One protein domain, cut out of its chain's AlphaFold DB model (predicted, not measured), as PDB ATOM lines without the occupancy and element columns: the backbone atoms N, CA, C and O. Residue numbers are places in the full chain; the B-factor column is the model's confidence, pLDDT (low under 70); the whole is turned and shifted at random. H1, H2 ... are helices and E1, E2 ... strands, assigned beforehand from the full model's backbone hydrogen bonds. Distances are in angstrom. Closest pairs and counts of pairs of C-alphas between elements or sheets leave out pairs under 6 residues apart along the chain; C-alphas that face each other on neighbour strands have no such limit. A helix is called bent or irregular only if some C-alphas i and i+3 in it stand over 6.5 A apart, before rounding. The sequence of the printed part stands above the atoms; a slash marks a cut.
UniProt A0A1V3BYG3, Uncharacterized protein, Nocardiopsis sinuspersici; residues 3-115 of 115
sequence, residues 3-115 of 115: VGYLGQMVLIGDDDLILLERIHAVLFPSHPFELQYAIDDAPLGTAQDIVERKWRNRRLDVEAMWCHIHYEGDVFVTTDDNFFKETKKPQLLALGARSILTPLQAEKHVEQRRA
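AT A GLANCE: This is residues 3 to 115 of the 115 residues of an uncharacterized protein of Nocardiopsis sinuspersici (UniProt A0A1V3BYG3). One long helix, H3, runs along the body of this elongated domain, and H1 crosses it near its middle while H2 folds against its first part and H4 packs near its last residues, side by side with H1. A small hairpin of strands, E1 and E2, sits near H3, and H5 extends the length at the far end, where residues 110 to 115 stick out. The 113 printed residues hold two strands, five helices and a mostly helix class, in the order E1 E2 H1 H2 H3 H4 H5; the two-stranded sheet E1 - E2 is antiparallel. The whole is only just compact, close to loose, with a radius of gyration of the C-alphas of 15.9 A and spans of 57 by 29 by 24 A.

HOW THE PARTS SIT: E1, residues 3 to 5, and E2, residues 8 to 11, form an antiparallel hairpin at 152 degrees, with N 5 and O 8 at 2.9 A and N 10 and O 3 at 3.0 A, within hydrogen-bond range. H1, residues 14 to 27, touches the hub H3, residues 48 to 70, at a steep tilt of 66 degrees, opposite ways; their closest C-alphas are those of His 24 and Val 62, 5.7 A. E1 and H3 are near each other, with 7 pairs of C-alphas within 10 A. H2, residues 35 to 40, forms a helical hairpin with H3, touching its residues 48 to 55 alone, at a tilt of 37 degrees, only just steep; the closest C-alphas are those of Ile 39 and Val 51, 6.3 A. H4, residues 89 to 97, touches residues 65 to 69 of H3 alone, at a steep tilt of 59 degrees, the same way, closest at the C-alphas of Ile 69 and Ala 97, 5.4 A. H4 touches H1 at a shallow tilt of 15 degrees, opposite ways, closest at the C-alphas of Val 26 and Gln 91, 6.8 A. The helix packing is mostly crossed, with one of the four touching pairs at a shallow tilt. H5, residues 103 to 114, touches no helix. Residues 76 to 77 pair with residues 100 to 101, parallel. In H1, H2, H3 and H5 every O i to N i+4 pair is within hydrogen-bond range; in H4 4 of 5 are.

IN THESE COORDINATES: E1 begins at C-alpha 3, (-19.497, 37.587, -47.412). H1 is 20.0 A long. H3 is 31.6 A long from C-alpha 48 at (-15.583, 42.902, -28.460). H4 is irregular: C-alphas 94 and 97 are 7.2 A apart. H5 is 17.0 A long and ends at C-alpha 114, (12.635, 27.069, -66.496).

THE WHOLE: The C-alphas of Leu 44 and Ala 115, the two farthest apart, are 58.3 A apart. The printed part has no cut, and H3 to H4 is a long link of 18 residues. Mean pLDDT of the printed part is 90.7; residues 3 to 12 and residue 115 are under 70.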
ATOM      1  N   VAL A   3     -20.790  37.479 -48.096       56.03
ATOM      2  CA  VAL A   3     -19.497  37.587 -47.412       56.03
ATOM      3  C   VAL A   3     -19.069  39.050 -47.398       56.03
ATOM      4  O   VAL A   3     -19.183  39.747 -48.407       56.03
ATOM      5  N   GLY A   4     -18.628  39.524 -46.232       53.69
ATOM      6  CA  GLY A   4     -18.259  40.917 -46.008       53.69
ATOM      7  C   GLY A   4     -16.748  41.136 -45.939       53.69
ATOM      8  O   GLY A   4     -16.089  40.538 -45.094       53.69
ATOM      9  N   TYR A   5     -16.225  42.066 -46.740       48.28
ATOM     10  CA  TYR A   5     -14.857  42.589 -46.643       48.28
ATOM     11  C   TYR A   5     -14.911  44.121 -46.508       48.28
ATOM     12  O   TYR A   5     -15.546  44.793 -47.316       48.28
ATOM     13  N   LEU A   6     -14.294  44.693 -45.463       47.78
ATOM     14  CA  LEU A   6     -14.242  46.150 -45.204       47.78
ATOM     15  C   LEU A   6     -15.600  46.891 -45.257       47.78
ATOM     16  O   LEU A   6     -15.677  48.043 -45.680       47.78
ATOM     17  N   GLY A   7     -16.687  46.246 -44.825       46.84
ATOM     18  CA  GLY A   7     -18.033  46.837 -44.850       46.84
ATOM     19  C   GLY A   7     -18.741  46.759 -46.208       46.84
ATOM     20  O   GLY A   7     -19.850  47.270 -46.340       46.84
ATOM     21  N   GLN A   8     -18.144  46.097 -47.202       45.94
ATOM     22  CA  GLN A   8     -18.793  45.751 -48.462       45.94
ATOM     23  C   GLN A   8     -19.226  44.287 -48.436       45.94
ATOM     24  O   GLN A   8     -18.431  43.407 -48.118       45.94
ATOM     25  N   MET A   9     -20.493  44.039 -48.760       51.41
ATOM     26  CA  MET A   9     -21.070  42.702 -48.870       51.41
ATOM     27  C   MET A   9     -21.105  42.307 -50.345       51.41
ATOM     28  O   MET A   9     -21.765  42.970 -51.144       51.41
ATOM     29  N   VAL A  10     -20.412  41.227 -50.700       59.84
ATOM     30  CA  VAL A  10     -20.512  40.623 -52.033       59.84
ATOM     31  C   VAL A  10     -21.442  39.419 -51.928       59.84
ATOM     32  O   VAL A  10     -21.316  38.590 -51.023       59.84
ATOM     33  N   LEU A  11     -22.422  39.352 -52.831       55.06
ATOM     34  CA  LEU A  11     -23.231  38.153 -53.010       55.06
ATOM     35  C   LEU A  11     -22.320  37.074 -53.590       55.06
ATOM     36  O   LEU A  11     -21.862  37.203 -54.723       55.06
ATOM     37  N   ILE A  12     -22.048  36.044 -52.800       67.19
ATOM     38  CA  ILE A  12     -21.331  34.859 -53.257       67.19
ATOM     39  C   ILE A  12     -22.335  33.752 -53.572       67.19
ATOM     40  O   ILE A  12     -23.421  33.710 -52.981       67.19
ATOM     41  N   GLY A  13     -21.987  32.885 -54.523       75.94
ATOM     42  CA  GLY A  13     -22.769  31.684 -54.794       75.94
ATOM     43  C   GLY A  13     -22.739  30.730 -53.599       75.94
ATOM     44  O   GLY A  13     -21.836  30.794 -52.762       75.94
ATOM     45  N   ASP A  14     -23.716  29.827 -53.520       82.38
ATOM     46  CA  ASP A  14     -23.778  28.844 -52.431       82.38
ATOM     47  C   ASP A  14     -22.536  27.933 -52.416       82.38
ATOM     48  O   ASP A  14     -22.012  27.622 -51.347       82.38
ATOM     49  N   ASP A  15     -21.993  27.595 -53.590       87.56
ATOM     50  CA  ASP A  15     -20.767  26.797 -53.721       87.56
ATOM     51  C   ASP A  15     -19.538  27.489 -53.108       87.56
ATOM     52  O   ASP A  15     -18.718  26.844 -52.447       87.56
ATOM     53  N   ASP A  16     -19.425  28.811 -53.265       88.69
ATOM     54  CA  ASP A  16     -18.322  29.588 -52.697       88.69
ATOM     55  C   ASP A  16     -18.407  29.640 -51.174       88.69
ATOM     56  O   ASP A  16     -17.390  29.532 -50.486       88.69
ATOM     57  N   LEU A  17     -19.622  29.758 -50.634       89.06
ATOM     58  CA  LEU A  17     -19.828  29.755 -49.192       89.06
ATOM     59  C   LEU A  17     -19.465  28.396 -48.595       89.06
ATOM     60  O   LEU A  17     -18.724  28.337 -47.613       89.06
ATOM     61  N   ILE A  18     -19.907  27.309 -49.233       93.38
ATOM     62  CA  ILE A  18     -19.560  25.942 -48.833       93.38
ATOM     63  C   ILE A  18     -18.039  25.755 -48.845       93.38
ATOM     64  O   ILE A  18     -17.475  25.169 -47.916       93.38
ATOM     65  N   LEU A  19     -17.341  26.250 -49.871       94.94
ATOM     66  CA  LEU A  19     -15.885  26.152 -49.932       94.94
ATOM     67  C   LEU A  19     -15.212  26.952 -48.806       94.94
ATOM     68  O   LEU A  19     -14.307  26.431 -48.151       94.94
ATOM     69  N   LEU A  20     -15.669  28.175 -48.532       95.62
ATOM     70  CA  LEU A  20     -15.164  28.996 -47.428       95.62
ATOM     71  C   LEU A  20     -15.348  28.313 -46.068       95.62
ATOM     72  O   LEU A  20     -14.408  28.281 -45.273       95.62
ATOM     73  N   GLU A  21     -16.520  27.737 -45.804       95.62
ATOM     74  CA  GLU A  21     -16.788  26.991 -44.571       95.62
ATOM     75  C   GLU A  21     -15.869  25.771 -44.439       95.62
ATOM     76  O   GLU A  21     -15.295  25.529 -43.374       95.62
ATOM     77  N   ARG A  22     -15.655  25.024 -45.529       97.94
ATOM     78  CA  ARG A  22     -14.754  23.860 -45.535       97.94
ATOM     79  C   ARG A  22     -13.303  24.257 -45.286       97.94
ATOM     80  O   ARG A  22     -12.621  23.593 -44.507       97.94
ATOM     81  N   ILE A  23     -12.827  25.338 -45.903       98.12
ATOM     82  CA  ILE A  23     -11.480  25.870 -45.655       98.12
ATOM     83  C   ILE A  23     -11.354  26.322 -44.195       98.12
ATOM     84  O   ILE A  23     -10.365  25.995 -43.533       98.12
ATOM     85  N   HIS A  24     -12.361  27.023 -43.663       98.19
ATOM     86  CA  HIS A  24     -12.382  27.449 -42.263       98.19
ATOM     87  C   HIS A  24     -12.331  26.268 -41.300       98.19
ATOM     88  O   HIS A  24     -11.536  26.289 -40.364       98.19
ATOM     89  N   ALA A  25     -13.109  25.214 -41.544       98.00
ATOM     90  CA  ALA A  25     -13.099  24.012 -40.716       98.00
ATOM     91  C   ALA A  25     -11.709  23.347 -40.668       98.00
ATOM     92  O   ALA A  25     -11.320  22.802 -39.635       98.00
ATOM     93  N   VAL A  26     -10.921  23.440 -41.744       98.19
ATOM     94  CA  VAL A  26      -9.535  22.944 -41.775       98.19
ATOM     95  C   VAL A  26      -8.579  23.885 -41.035       98.19
ATOM     96  O   VAL A  26      -7.768  23.450 -40.208       98.19
ATOM     97  N   LEU A  27      -8.641  25.189 -41.322       97.69
ATOM     98  CA  LEU A  27      -7.704  26.167 -40.765       97.69
ATOM     99  C   LEU A  27      -7.980  26.485 -39.294       97.69
ATOM    100  O   LEU A  27      -7.034  26.709 -38.535       97.69
ATOM    101  N   PHE A  28      -9.235  26.462 -38.859       97.31
ATOM    102  CA  PHE A  28      -9.668  26.895 -37.532       97.31
ATOM    103  C   PHE A  28     -10.785  26.001 -36.958       97.31
ATOM    104  O   PHE A  28     -11.818  26.523 -36.548       97.31
ATOM    105  N   PRO A  29     -10.569  24.675 -36.820       96.38
ATOM    106  CA  PRO A  29     -11.609  23.708 -36.433       96.38
ATOM    107  C   PRO A  29     -12.284  23.987 -35.082       96.38
ATOM    108  O   PRO A  29     -13.394  23.535 -34.840       96.38
ATOM    109  N   SER A  30     -11.607  24.707 -34.185       95.38
ATOM    110  CA  SER A  30     -12.104  25.031 -32.840       95.38
ATOM    111  C   SER A  30     -12.609  26.469 -32.710       95.38
ATOM    112  O   SER A  30     -12.734  26.960 -31.594       95.38
ATOM    113  N   HIS A  31     -12.816  27.180 -33.822       95.38
ATOM    114  CA  HIS A  31     -13.300  28.558 -33.804       95.38
ATOM    115  C   HIS A  31     -14.538  28.700 -34.688       95.38
ATOM    116  O   HIS A  31     -14.559  28.128 -35.780       95.38
ATOM    117  N   PRO A  32     -15.530  29.504 -34.281       95.44
ATOM    118  CA  PRO A  32     -16.713  29.721 -35.098       95.44
ATOM    119  C   PRO A  32     -16.402  30.401 -36.434       95.44
ATOM    120  O   PRO A  32     -15.496  31.237 -36.523       95.44
ATOM    121  N   PHE A  33     -17.162  30.025 -37.465       93.69
ATOM    122  CA  PHE A  33     -17.116  30.655 -38.786       93.69
ATOM    123  C   PHE A  33     -17.784  32.033 -38.773       93.69
ATOM    124  O   PHE A  33     -17.207  33.002 -39.258       93.69
ATOM    125  N   GLU A  34     -18.954  32.141 -38.144       92.62
ATOM    126  CA  GLU A  34     -19.708  33.390 -38.031       92.62
ATOM    127  C   GLU A  34     -19.196  34.274 -36.890       92.62
ATOM    128  O   GLU A  34     -18.869  33.792 -35.801       92.62
ATOM    129  N   LEU A  35     -19.176  35.592 -37.120       91.00
ATOM    130  CA  LEU A  35     -18.711  36.556 -36.119       91.00
ATOM    131  C   LEU A  35     -19.580  36.532 -34.856       91.00
ATOM    132  O   LEU A  35     -19.039  36.591 -33.756       91.00
ATOM    133  N   GLN A  36     -20.904  36.424 -35.006       91.00
ATOM    134  CA  GLN A  36     -21.817  36.423 -33.863       91.00
ATOM    135  C   GLN A  36     -21.496  35.275 -32.899       91.00
ATOM    136  O   GLN A  36     -21.325  35.509 -31.709       91.00
ATOM    137  N   TYR A  37     -21.279  34.066 -33.418       93.94
ATOM    138  CA  TYR A  37     -20.887  32.922 -32.595       93.94
ATOM    139  C   TYR A  37     -19.512  33.107 -31.950       93.94
ATOM    140  O   TYR A  37     -19.301  32.681 -30.822       93.94
ATOM    141  N   ALA A  38     -18.570  33.783 -32.618       93.88
ATOM    142  CA  ALA A  38     -17.284  34.110 -32.004       93.88
ATOM    143  C   ALA A  38     -17.413  35.113 -30.840       93.88
ATOM    144  O   ALA A  38     -16.609  35.050 -29.910       93.88
ATOM    145  N   ILE A  39     -18.389  36.028 -30.895       92.56
ATOM    146  CA  ILE A  39     -18.734  36.950 -29.799       92.56
ATOM    147  C   ILE A  39     -19.394  36.184 -28.652       92.56
ATOM    148  O   ILE A  39     -19.007  36.382 -27.502       92.56
ATOM    149  N   ASP A  40     -20.327  35.286 -28.964       93.56
ATOM    150  CA  ASP A  40     -21.062  34.503 -27.968       93.56
ATOM    151  C   ASP A  40     -20.152  33.503 -27.221       93.56
ATOM    152  O   ASP A  40     -20.289  33.331 -26.010       93.56
ATOM    153  N   ASP A  41     -19.173  32.900 -27.910       93.44
ATOM    154  CA  ASP A  41     -18.183  31.971 -27.333       93.44
ATOM    155  C   ASP A  41     -17.063  32.677 -26.541       93.44
ATOM    156  O   ASP A  41     -16.212  32.026 -25.920       93.44
ATOM    157  N   ALA A  42     -16.994  34.011 -26.582       93.38
ATOM    158  CA  ALA A  42     -15.907  34.745 -25.953       93.38
ATOM    159  C   ALA A  42     -16.002  34.693 -24.413       93.38
ATOM    160  O   ALA A  42     -17.083  34.853 -23.844       93.38
ATOM    161  N   PRO A  43     -14.871  34.549 -23.691       94.19
ATOM    162  CA  PRO A  43     -14.873  34.613 -22.234       94.19
ATOM    163  C   PRO A  43     -15.473  35.926 -21.722       94.19
ATOM    164  O   PRO A  43     -15.173  36.999 -22.259       94.19
ATOM    165  N   LEU A  44     -16.257  35.846 -20.645       92.38
ATOM    166  CA  LEU A  44     -16.882  37.012 -20.023       92.38
ATOM    167  C   LEU A  44     -15.835  38.095 -19.712       92.38
ATOM    168  O   LEU A  44     -14.805  37.823 -19.097       92.38
ATOM    169  N   GLY A  45     -16.108  39.330 -20.137       91.62
ATOM    170  CA  GLY A  45     -15.199  40.469 -19.965       91.62
ATOM    171  C   GLY A  45     -14.165  40.642 -21.082       91.62
ATOM    172  O   GLY A  45     -13.394  41.600 -21.044       91.62
ATOM    173  N   THR A  46     -14.149  39.773 -22.098       93.88
ATOM    174  CA  THR A  46     -13.364  40.019 -23.316       93.88
ATOM    175  C   THR A  46     -13.969  41.194 -24.080       93.88
ATOM    176  O   THR A  46     -15.152  41.181 -24.413       93.88
ATOM    177  N   ALA A  47     -13.157  42.207 -24.383       95.19
ATOM    178  CA  ALA A  47     -13.601  43.332 -25.194       95.19
ATOM    179  C   ALA A  47     -13.935  42.871 -26.627       95.19
ATOM    180  O   ALA A  47     -13.196  42.088 -27.233       95.19
ATOM    181  N   GLN A  48     -15.060  43.345 -27.165       92.50
ATOM    182  CA  GLN A  48     -15.583  42.902 -28.460       92.50
ATOM    183  C   GLN A  48     -14.602  43.165 -29.613       92.50
ATOM    184  O   GLN A  48     -14.429  42.312 -30.482       92.50
ATOM    185  N   ASP A  49     -13.881  44.286 -29.593       94.12
ATOM    186  CA  ASP A  49     -12.872  44.639 -30.598       94.12
ATOM    187  C   ASP A  49     -11.742  43.595 -30.689       94.12
ATOM    188  O   ASP A  49     -11.227  43.304 -31.775       94.12
ATOM    189  N   ILE A  50     -11.383  42.971 -29.560       95.50
ATOM    190  CA  ILE A  50     -10.393  41.891 -29.506       95.50
ATOM    191  C   ILE A  50     -10.933  40.638 -30.199       95.50
ATOM    192  O   ILE A  50     -10.187  39.989 -30.944       95.50
ATOM    193  N   VAL A  51     -12.201  40.297 -29.956       95.31
ATOM    194  CA  VAL A  51     -12.873  39.145 -30.576       95.31
ATOM    195  C   VAL A  51     -12.970  39.347 -32.081       95.31
ATOM    196  O   VAL A  51     -12.484  38.512 -32.846       95.31
ATOM    197  N   GLU A  52     -13.498  40.493 -32.507       93.62
ATOM    198  CA  GLU A  52     -13.657  40.833 -33.916       93.62
ATOM    199  C   GLU A  52     -12.321  40.843 -34.656       93.62
ATOM    200  O   GLU A  52     -12.224  40.317 -35.761       93.62
ATOM    201  N   ARG A  53     -11.260  41.397 -34.055       95.12
ATOM    202  CA  ARG A  53      -9.922  41.394 -34.662       95.12
ATOM    203  C   ARG A  53      -9.410  39.973 -34.884       95.12
ATOM    204  O   ARG A  53      -8.881  39.680 -35.953       95.12
ATOM    205  N   LYS A  54      -9.562  39.084 -33.897       95.56
ATOM    206  CA  LYS A  54      -9.146  37.679 -34.032       95.56
ATOM    207  C   LYS A  54      -9.979  36.946 -35.079       95.56
ATOM    208  O   LYS A  54      -9.415  36.192 -35.863       95.56
ATOM    209  N   TRP A  55     -11.293  37.159 -35.094       96.25
ATOM    210  CA  TRP A  55     -12.183  36.584 -36.099       96.25
ATOM    211  C   TRP A  55     -11.818  37.062 -37.511       96.25
ATOM    212  O   TRP A  55     -11.614  36.229 -38.388       96.25
ATOM    213  N   ARG A  56     -11.609  38.373 -37.708       95.25
ATOM    214  CA  ARG A  56     -11.212  38.945 -39.006       95.25
ATOM    215  C   ARG A  56      -9.907  38.356 -39.528       95.25
ATOM    216  O   ARG A  56      -9.854  38.001 -40.694       95.25
ATOM    217  N   ASN A  57      -8.883  38.203 -38.689       95.12
ATOM    218  CA  ASN A  57      -7.619  37.603 -39.134       95.12
ATOM    219  C   ASN A  57      -7.830  36.181 -39.676       95.12
ATOM    220  O   ASN A  57      -7.368  35.866 -40.765       95.12
ATOM    221  N   ARG A  58      -8.611  35.355 -38.967       96.31
ATOM    222  CA  ARG A  58      -8.957  34.001 -39.429       96.31
ATOM    223  C   ARG A  58      -9.762  34.033 -40.727       96.31
ATOM    224  O   ARG A  58      -9.500  33.249 -41.632       96.31
ATOM    225  N   ARG A  59     -10.728  34.950 -40.822       94.81
ATOM    226  CA  ARG A  59     -11.556  35.130 -42.016       94.81
ATOM    227  C   ARG A  59     -10.705  35.475 -43.241       94.81
ATOM    228  O   ARG A  59     -10.923  34.891 -44.295       94.81
ATOM    229  N   LEU A  60      -9.712  36.351 -43.087       94.81
ATOM    230  CA  LEU A  60      -8.793  36.727 -44.163       94.81
ATOM    231  C   LEU A  60      -7.918  35.557 -44.627       94.81
ATOM    232  O   LEU A  60      -7.736  35.388 -45.829       94.81
ATOM    233  N   ASP A  61      -7.432  34.720 -43.709       96.81
ATOM    234  CA  ASP A  61      -6.663  33.519 -44.066       96.81
ATOM    235  C   ASP A  61      -7.509  32.532 -44.890       96.81
ATOM    236  O   ASP A  61      -7.040  31.951 -45.873       96.81
ATOM    237  N   VAL A  62      -8.780  32.368 -44.505       96.75
ATOM    238  CA  VAL A  62      -9.756  31.539 -45.227       96.75
ATOM    239  C   VAL A  62     -10.035  32.108 -46.617       96.75
ATOM    240  O   VAL A  62     -10.002  31.365 -47.597       96.75
ATOM    241  N   GLU A  63     -10.274  33.414 -46.722       94.69
ATOM    242  CA  GLU A  63     -10.540  34.089 -47.997       94.69
ATOM    243  C   GLU A  63      -9.335  34.059 -48.936       94.69
ATOM    244  O   GLU A  63      -9.509  33.827 -50.128       94.69
ATOM    245  N   ALA A  64      -8.111  34.213 -48.422       96.06
ATOM    246  CA  ALA A  64      -6.899  34.112 -49.229       96.06
ATOM    247  C   ALA A  64      -6.772  32.731 -49.893       96.06
ATOM    248  O   ALA A  64      -6.473  32.635 -51.086       96.06
ATOM    249  N   MET A  65      -7.051  31.662 -49.142       97.75
ATOM    250  CA  MET A  65      -7.055  30.302 -49.679       97.75
ATOM    251  C   MET A  65      -8.231  30.054 -50.627       97.75
ATOM    252  O   MET A  65      -8.055  29.410 -51.659       97.75
ATOM    253  N   TRP A  66      -9.420  30.576 -50.315       96.38
ATOM    254  CA  TRP A  66     -10.566  30.484 -51.220       96.38
ATOM    255  C   TRP A  66     -10.272  31.164 -52.554       96.38
ATOM    256  O   TRP A  66     -10.452  30.525 -53.582       96.38
ATOM    257  N   CYS A  67      -9.739  32.390 -52.555       94.81
ATOM    258  CA  CYS A  67      -9.330  33.090 -53.774       94.81
ATOM    259  C   CYS A  67      -8.355  32.241 -54.594       94.81
ATOM    260  O   CYS A  67      -8.528  32.084 -55.799       94.81
ATOM    261  N   HIS A  68      -7.348  31.662 -53.942       97.00
ATOM    262  CA  HIS A  68      -6.380  30.789 -54.603       97.00
ATOM    263  C   HIS A  68      -7.041  29.578 -55.271       97.00
ATOM    264  O   HIS A  68      -6.743  29.283 -56.423       97.00
ATOM    265  N   ILE A  69      -7.955  28.897 -54.577       96.38
ATOM    266  CA  ILE A  69      -8.655  27.721 -55.112       96.38
ATOM    267  C   ILE A  69      -9.642  28.118 -56.219       96.38
ATOM    268  O   ILE A  69      -9.638  27.508 -57.285       96.38
ATOM    269  N   HIS A  70     -10.462  29.144 -55.982       94.38
ATOM    270  CA  HIS A  70     -11.512  29.610 -56.890       94.38
ATOM    271  C   HIS A  70     -10.939  30.091 -58.228       94.38
ATOM    272  O   HIS A  70     -11.473  29.764 -59.282       94.38
ATOM    273  N   TYR A  71      -9.816  30.815 -58.203       94.31
ATOM    274  CA  TYR A  71      -9.119  31.260 -59.416       94.31
ATOM    275  C   TYR A  71      -8.088  30.249 -59.936       94.31
ATOM    276  O   TYR A  71      -7.247  30.604 -60.761       94.31
ATOM    277  N   GLU A  72      -8.146  28.998 -59.470       95.69
ATOM    278  CA  GLU A  72      -7.313  27.895 -59.955       95.69
ATOM    279  C   GLU A  72      -5.796  28.159 -59.894       95.69
ATOM    280  O   GLU A  72      -5.031  27.754 -60.775       95.69
ATOM    281  N   GLY A  73      -5.338  28.825 -58.836       94.69
ATOM    282  CA  GLY A  73      -3.929  29.128 -58.630       94.69
ATOM    283  C   GLY A  73      -3.059  27.869 -58.557       94.69
ATOM    284  O   GLY A  73      -3.378  26.889 -57.884       94.69
ATOM    285  N   ASP A  74      -1.901  27.906 -59.213       95.25
ATOM    286  CA  ASP A  74      -0.968  26.773 -59.236       95.25
ATOM    287  C   ASP A  74      -0.204  26.586 -57.918       95.25
ATOM    288  O   ASP A  74       0.034  25.459 -57.481       95.25
ATOM    289  N   VAL A  75       0.233  27.694 -57.311       96.81
ATOM    290  CA  VAL A  75       1.071  27.701 -56.106       96.81
ATOM    291  C   VAL A  75       0.592  28.789 -55.153       96.81
ATOM    292  O   VAL A  75       0.729  29.975 -55.444       96.81
ATOM    293  N   PHE A  76       0.089  28.382 -53.990       98.00
ATOM    294  CA  PHE A  76      -0.186  29.288 -52.883       98.00
ATOM    295  C   PHE A  76       1.109  29.536 -52.109       98.00
ATOM    296  O   PHE A  76       1.681  28.610 -51.523       98.00
ATOM    297  N   VAL A  77       1.596  30.777 -52.123       97.69
ATOM    298  CA  VAL A  77       2.848  31.152 -51.457       97.69
ATOM    299  C   VAL A  77       2.541  31.878 -50.156       97.69
ATOM    300  O   VAL A  77       1.898  32.922 -50.164       97.69
ATOM    301  N   THR A  78       3.023  31.350 -49.032       97.50
ATOM    302  CA  THR A  78       2.842  31.977 -47.715       97.50
ATOM    303  C   THR A  78       3.978  31.619 -46.761       97.50
ATOM    304  O   THR A  78       4.640  30.594 -46.917       97.50
ATOM    305  N   THR A  79       4.221  32.469 -45.764       97.50
ATOM    306  CA  THR A  79       5.121  32.186 -44.634       97.50
ATOM    307  C   THR A  79       4.369  31.729 -43.386       97.50
ATOM    308  O   THR A  79       5.001  31.495 -42.363       97.50
ATOM    309  N   ASP A  80       3.037  31.654 -43.429       96.50
ATOM    310  CA  ASP A  80       2.243  31.251 -42.270       96.50
ATOM    311  C   ASP A  80       2.253  29.725 -42.089       96.50
ATOM    312  O   ASP A  80       1.674  28.967 -42.874       96.50
ATOM    313  N   ASP A  81       2.873  29.292 -40.991       96.19
ATOM    314  CA  ASP A  81       2.981  27.899 -40.559       96.19
ATOM    315  C   ASP A  81       1.629  27.191 -40.434       96.19
ATOM    316  O   ASP A  81       1.558  25.965 -40.553       96.19
ATOM    317  N   ASN A  82       0.531  27.923 -40.212       95.75
ATOM    318  CA  ASN A  82      -0.796  27.332 -40.096       95.75
ATOM    319  C   ASN A  82      -1.194  26.532 -41.349       95.75
ATOM    320  O   ASN A  82      -1.845  25.493 -41.215       95.75
ATOM    321  N   PHE A  83      -0.741  26.953 -42.532       97.38
ATOM    322  CA  PHE A  83      -0.987  26.276 -43.810       97.38
ATOM    323  C   PHE A  83      -0.060  25.077 -44.058       97.38
ATOM    324  O   PHE A  83      -0.339  24.255 -44.931       97.38
ATOM    325  N   PHE A  84       1.028  24.952 -43.290       97.81
ATOM    326  CA  PHE A  84       2.017  23.877 -43.423       97.81
ATOM    327  C   PHE A  84       1.858  22.760 -42.392       97.81
ATOM    328  O   PHE A  84       2.499  21.721 -42.535       97.81
ATOM    329  N   LYS A  85       0.994  22.935 -41.383       97.44
ATOM    330  CA  LYS A  85       0.716  21.901 -40.375       97.44
ATOM    331  C   LYS A  85       0.331  20.583 -41.044       97.44
ATOM    332  O   LYS A  85      -0.547  20.566 -41.908       97.44
ATOM    333  N   GLU A  86       0.924  19.482 -40.584       96.50
ATOM    334  CA  GLU A  86       0.682  18.129 -41.114       96.50
ATOM    335  C   GLU A  86      -0.801  17.746 -41.090       96.50
ATOM    336  O   GLU A  86      -1.294  17.072 -41.989       96.50
ATOM    337  N   THR A  87      -1.538  18.242 -40.097       96.38
ATOM    338  CA  THR A  87      -2.977  18.010 -39.965       96.38
ATOM    339  C   THR A  87      -3.826  18.837 -40.928       96.38
ATOM    340  O   THR A  87      -4.989  18.502 -41.121       96.38
ATOM    341  N   LYS A  88      -3.292  19.902 -41.540       97.81
ATOM    342  CA  LYS A  88      -4.063  20.879 -42.332       97.81
ATOM    343  C   LYS A  88      -3.682  20.886 -43.801       97.81
ATOM    344  O   LYS A  88      -4.567  20.817 -44.650       97.81
ATOM    345  N   LYS A  89      -2.382  20.912 -44.109       97.75
ATOM    346  CA  LYS A  89      -1.874  20.991 -45.486       97.75
ATOM    347  C   LYS A  89      -2.501  19.932 -46.406       97.75
ATOM    348  O   LYS A  89      -3.012  20.324 -47.450       97.75
ATOM    349  N   PRO A  90      -2.565  18.633 -46.043       98.31
ATOM    350  CA  PRO A  90      -3.170  17.621 -46.913       98.31
ATOM    351  C   PRO A  90      -4.660  17.863 -47.181       98.31
ATOM    352  O   PRO A  90      -5.128  17.637 -48.293       98.31
ATOM    353  N   GLN A  91      -5.401  18.364 -46.189       98.31
ATOM    354  CA  GLN A  91      -6.826  18.662 -46.341       98.31
ATOM    355  C   GLN A  91      -7.045  19.856 -47.277       98.31
ATOM    356  O   GLN A  91      -7.924  19.808 -48.128       98.31
ATOM    357  N   LEU A  92      -6.204  20.891 -47.187       98.00
ATOM    358  CA  LEU A  92      -6.244  22.035 -48.107       98.00
ATOM    359  C   LEU A  92      -5.916  21.619 -49.547       98.00
ATOM    360  O   LEU A  92      -6.578  22.059 -50.484       98.00
ATOM    361  N   LEU A  93      -4.938  20.724 -49.734       97.88
ATOM    362  CA  LEU A  93      -4.630  20.155 -51.050       97.88
ATOM    363  C   LEU A  93      -5.827  19.379 -51.618       97.88
ATOM    364  O   LEU A  93      -6.156  19.554 -52.788       97.88
ATOM    365  N   ALA A  94      -6.516  18.592 -50.785       97.94
ATOM    366  CA  ALA A  94      -7.727  17.866 -51.174       97.94
ATOM    367  C   ALA A  94      -8.918  18.788 -51.503       97.94
ATOM    368  O   ALA A  94      -9.790  18.401 -52.277       97.94
ATOM    369  N   LEU A  95      -8.950  20.004 -50.945       97.31
ATOM    370  CA  LEU A  95      -9.936  21.037 -51.280       97.31
ATOM    371  C   LEU A  95      -9.612  21.799 -52.574       97.31
ATOM    372  O   LEU A  95     -10.443  22.579 -53.024       97.31
ATOM    373  N   GLY A  96      -8.445  21.566 -53.184       97.31
ATOM    374  CA  GLY A  96      -8.075  22.157 -54.471       97.31
ATOM    375  C   GLY A  96      -6.886  23.115 -54.429       97.31
ATOM    376  O   GLY A  96      -6.591  23.732 -55.445       97.31
ATOM    377  N   ALA A  97      -6.158  23.230 -53.311       97.12
ATOM    378  CA  ALA A  97      -5.049  24.186 -53.201       97.12
ATOM    379  C   ALA A  97      -3.853  23.907 -54.140       97.12
ATOM    380  O   ALA A  97      -2.994  24.772 -54.281       97.12
ATOM    381  N   ARG A  98      -3.781  22.730 -54.783       96.12
ATOM    382  CA  ARG A  98      -2.711  22.255 -55.694       96.12
ATOM    383  C   ARG A  98      -1.311  22.183 -55.073       96.12
ATOM    384  O   ARG A  98      -0.751  21.095 -54.961       96.12
ATOM    385  N   SER A  99      -0.743  23.310 -54.661       96.94
ATOM    386  CA  SER A  99       0.553  23.409 -53.997       96.94
ATOM    387  C   SER A  99       0.563  24.557 -52.993       96.94
ATOM    388  O   SER A  99       0.042  25.636 -53.259       96.94
ATOM    389  N   ILE A 100       1.193  24.326 -51.841       98.00
ATOM    390  CA  ILE A 100       1.399  25.332 -50.795       98.00
ATOM    391  C   ILE A 100       2.886  25.344 -50.457       98.00
ATOM    392  O   ILE A 100       3.411  24.329 -49.972       98.00
ATOM    393  N   LEU A 101       3.550  26.469 -50.718       97.94
ATOM    394  CA  LEU A 101       5.000  26.630 -50.620       97.94
ATOM    395  C   LEU A 101       5.370  27.874 -49.809       97.94
ATOM    396  O   LEU A 101       4.664  28.880 -49.818       97.94
ATOM    397  N   THR A 102       6.517  27.821 -49.139       97.75
ATOM    398  CA  THR A 102       7.154  29.037 -48.623       97.75
ATOM    399  C   THR A 102       7.762  29.844 -49.775       97.75
ATOM    400  O   THR A 102       8.021  29.273 -50.838       97.75
ATOM    401  N   PRO A 103       8.061  31.145 -49.598       97.00
ATOM    402  CA  PRO A 103       8.703  31.944 -50.646       97.00
ATOM    403  C   PRO A 103       9.987  31.307 -51.204       97.00
ATOM    404  O   PRO A 103      10.155  31.220 -52.416       97.00
ATOM    405  N   LEU A 104      10.841  30.759 -50.331       95.75
ATOM    406  CA  LEU A 104      12.080  30.082 -50.735       95.75
ATOM    407  C   LEU A 104      11.821  28.783 -51.519       95.75
ATOM    408  O   LEU A 104      12.576  28.427 -52.420       95.75
ATOM    409  N   GLN A 105      10.768  28.040 -51.171       96.56
ATOM    410  CA  GLN A 105      10.375  26.849 -51.929       96.56
ATOM    411  C   GLN A 105       9.785  27.227 -53.293       96.56
ATOM    412  O   GLN A 105      10.049  26.542 -54.278       96.56
ATOM    413  N   ALA A 106       9.014  28.313 -53.355       95.38
ATOM    414  CA  ALA A 106       8.419  28.814 -54.587       95.38
ATOM    415  C   ALA A 106       9.483  29.306 -55.581       95.38
ATOM    416  O   ALA A 106       9.381  29.000 -56.766       95.38
ATOM    417  N   GLU A 107      10.528  29.986 -55.105       95.00
ATOM    418  CA  GLU A 107      11.683  30.383 -55.924       95.00
ATOM    419  C   GLU A 107      12.318  29.169 -56.617       95.00
ATOM    420  O   GLU A 107      12.368  29.108 -57.847       95.00
ATOM    421  N   LYS A 108      12.675  28.137 -55.844       94.62
ATOM    422  CA  LYS A 108      13.251  26.887 -56.377       94.62
ATOM    423  C   LYS A 108      12.319  26.178 -57.359       94.62
ATOM    424  O   LYS A 108      12.771  25.624 -58.358       94.62
ATOM    425  N   HIS A 109      11.014  26.192 -57.089       91.50
ATOM    426  CA  HIS A 109      10.001  25.608 -57.975       91.50
ATOM    427  C   HIS A 109       9.950  26.317 -59.335       91.50
ATOM    428  O   HIS A 109       9.792  25.668 -60.368       91.50
ATOM    429  N   VAL A 110      10.120  27.643 -59.359       90.44
ATOM    430  CA  VAL A 110      10.182  28.428 -60.603       90.44
ATOM    431  C   VAL A 110      11.474  28.155 -61.370       90.44
ATOM    432  O   VAL A 110      11.422  28.004 -62.591       90.44
ATOM    433  N   GLU A 111      12.616  28.054 -60.687       89.81
ATOM    434  CA  GLU A 111      13.902  27.717 -61.315       89.81
ATOM    435  C   GLU A 111      13.852  26.354 -62.017       89.81
ATOM    436  O   GLU A 111      14.267  26.234 -63.168       89.81
ATOM    437  N   GLN A 112      13.261  25.348 -61.368       84.06
ATOM    438  CA  GLN A 112      13.111  23.997 -61.920       84.06
ATOM    439  C   GLN A 112      12.176  23.933 -63.133       84.06
ATOM    440  O   GLN A 112      12.375  23.093 -63.999       84.06
ATOM    441  N   ARG A 113      11.164  24.809 -63.217       80.94
ATOM    442  CA  ARG A 113      10.252  24.883 -64.374       80.94
ATOM    443  C   ARG A 113      10.859  25.584 -65.593       80.94
ATOM    444  O   ARG A 113      10.278  25.507 -66.672       80.94
ATOM    445  N   ARG A 114      11.953  26.333 -65.416       73.75
ATOM    446  CA  ARG A 114      12.635  27.069 -66.496       73.75
ATOM    447  C   ARG A 114      13.766  26.273 -67.155       73.75
ATOM    448  O   ARG A 114      14.204  26.682 -68.228       73.75
ATOM    449  N   ALA A 115      14.248  25.220 -66.498       58.56
ATOM    450  CA  ALA A 115      15.269  24.302 -67.003       58.56
ATOM    451  C   ALA A 115      14.651  23.231 -67.912       58.56
ATOM    452  O   ALA A 115      15.337  22.844 -68.883       58.56
TER     453      ALA A 115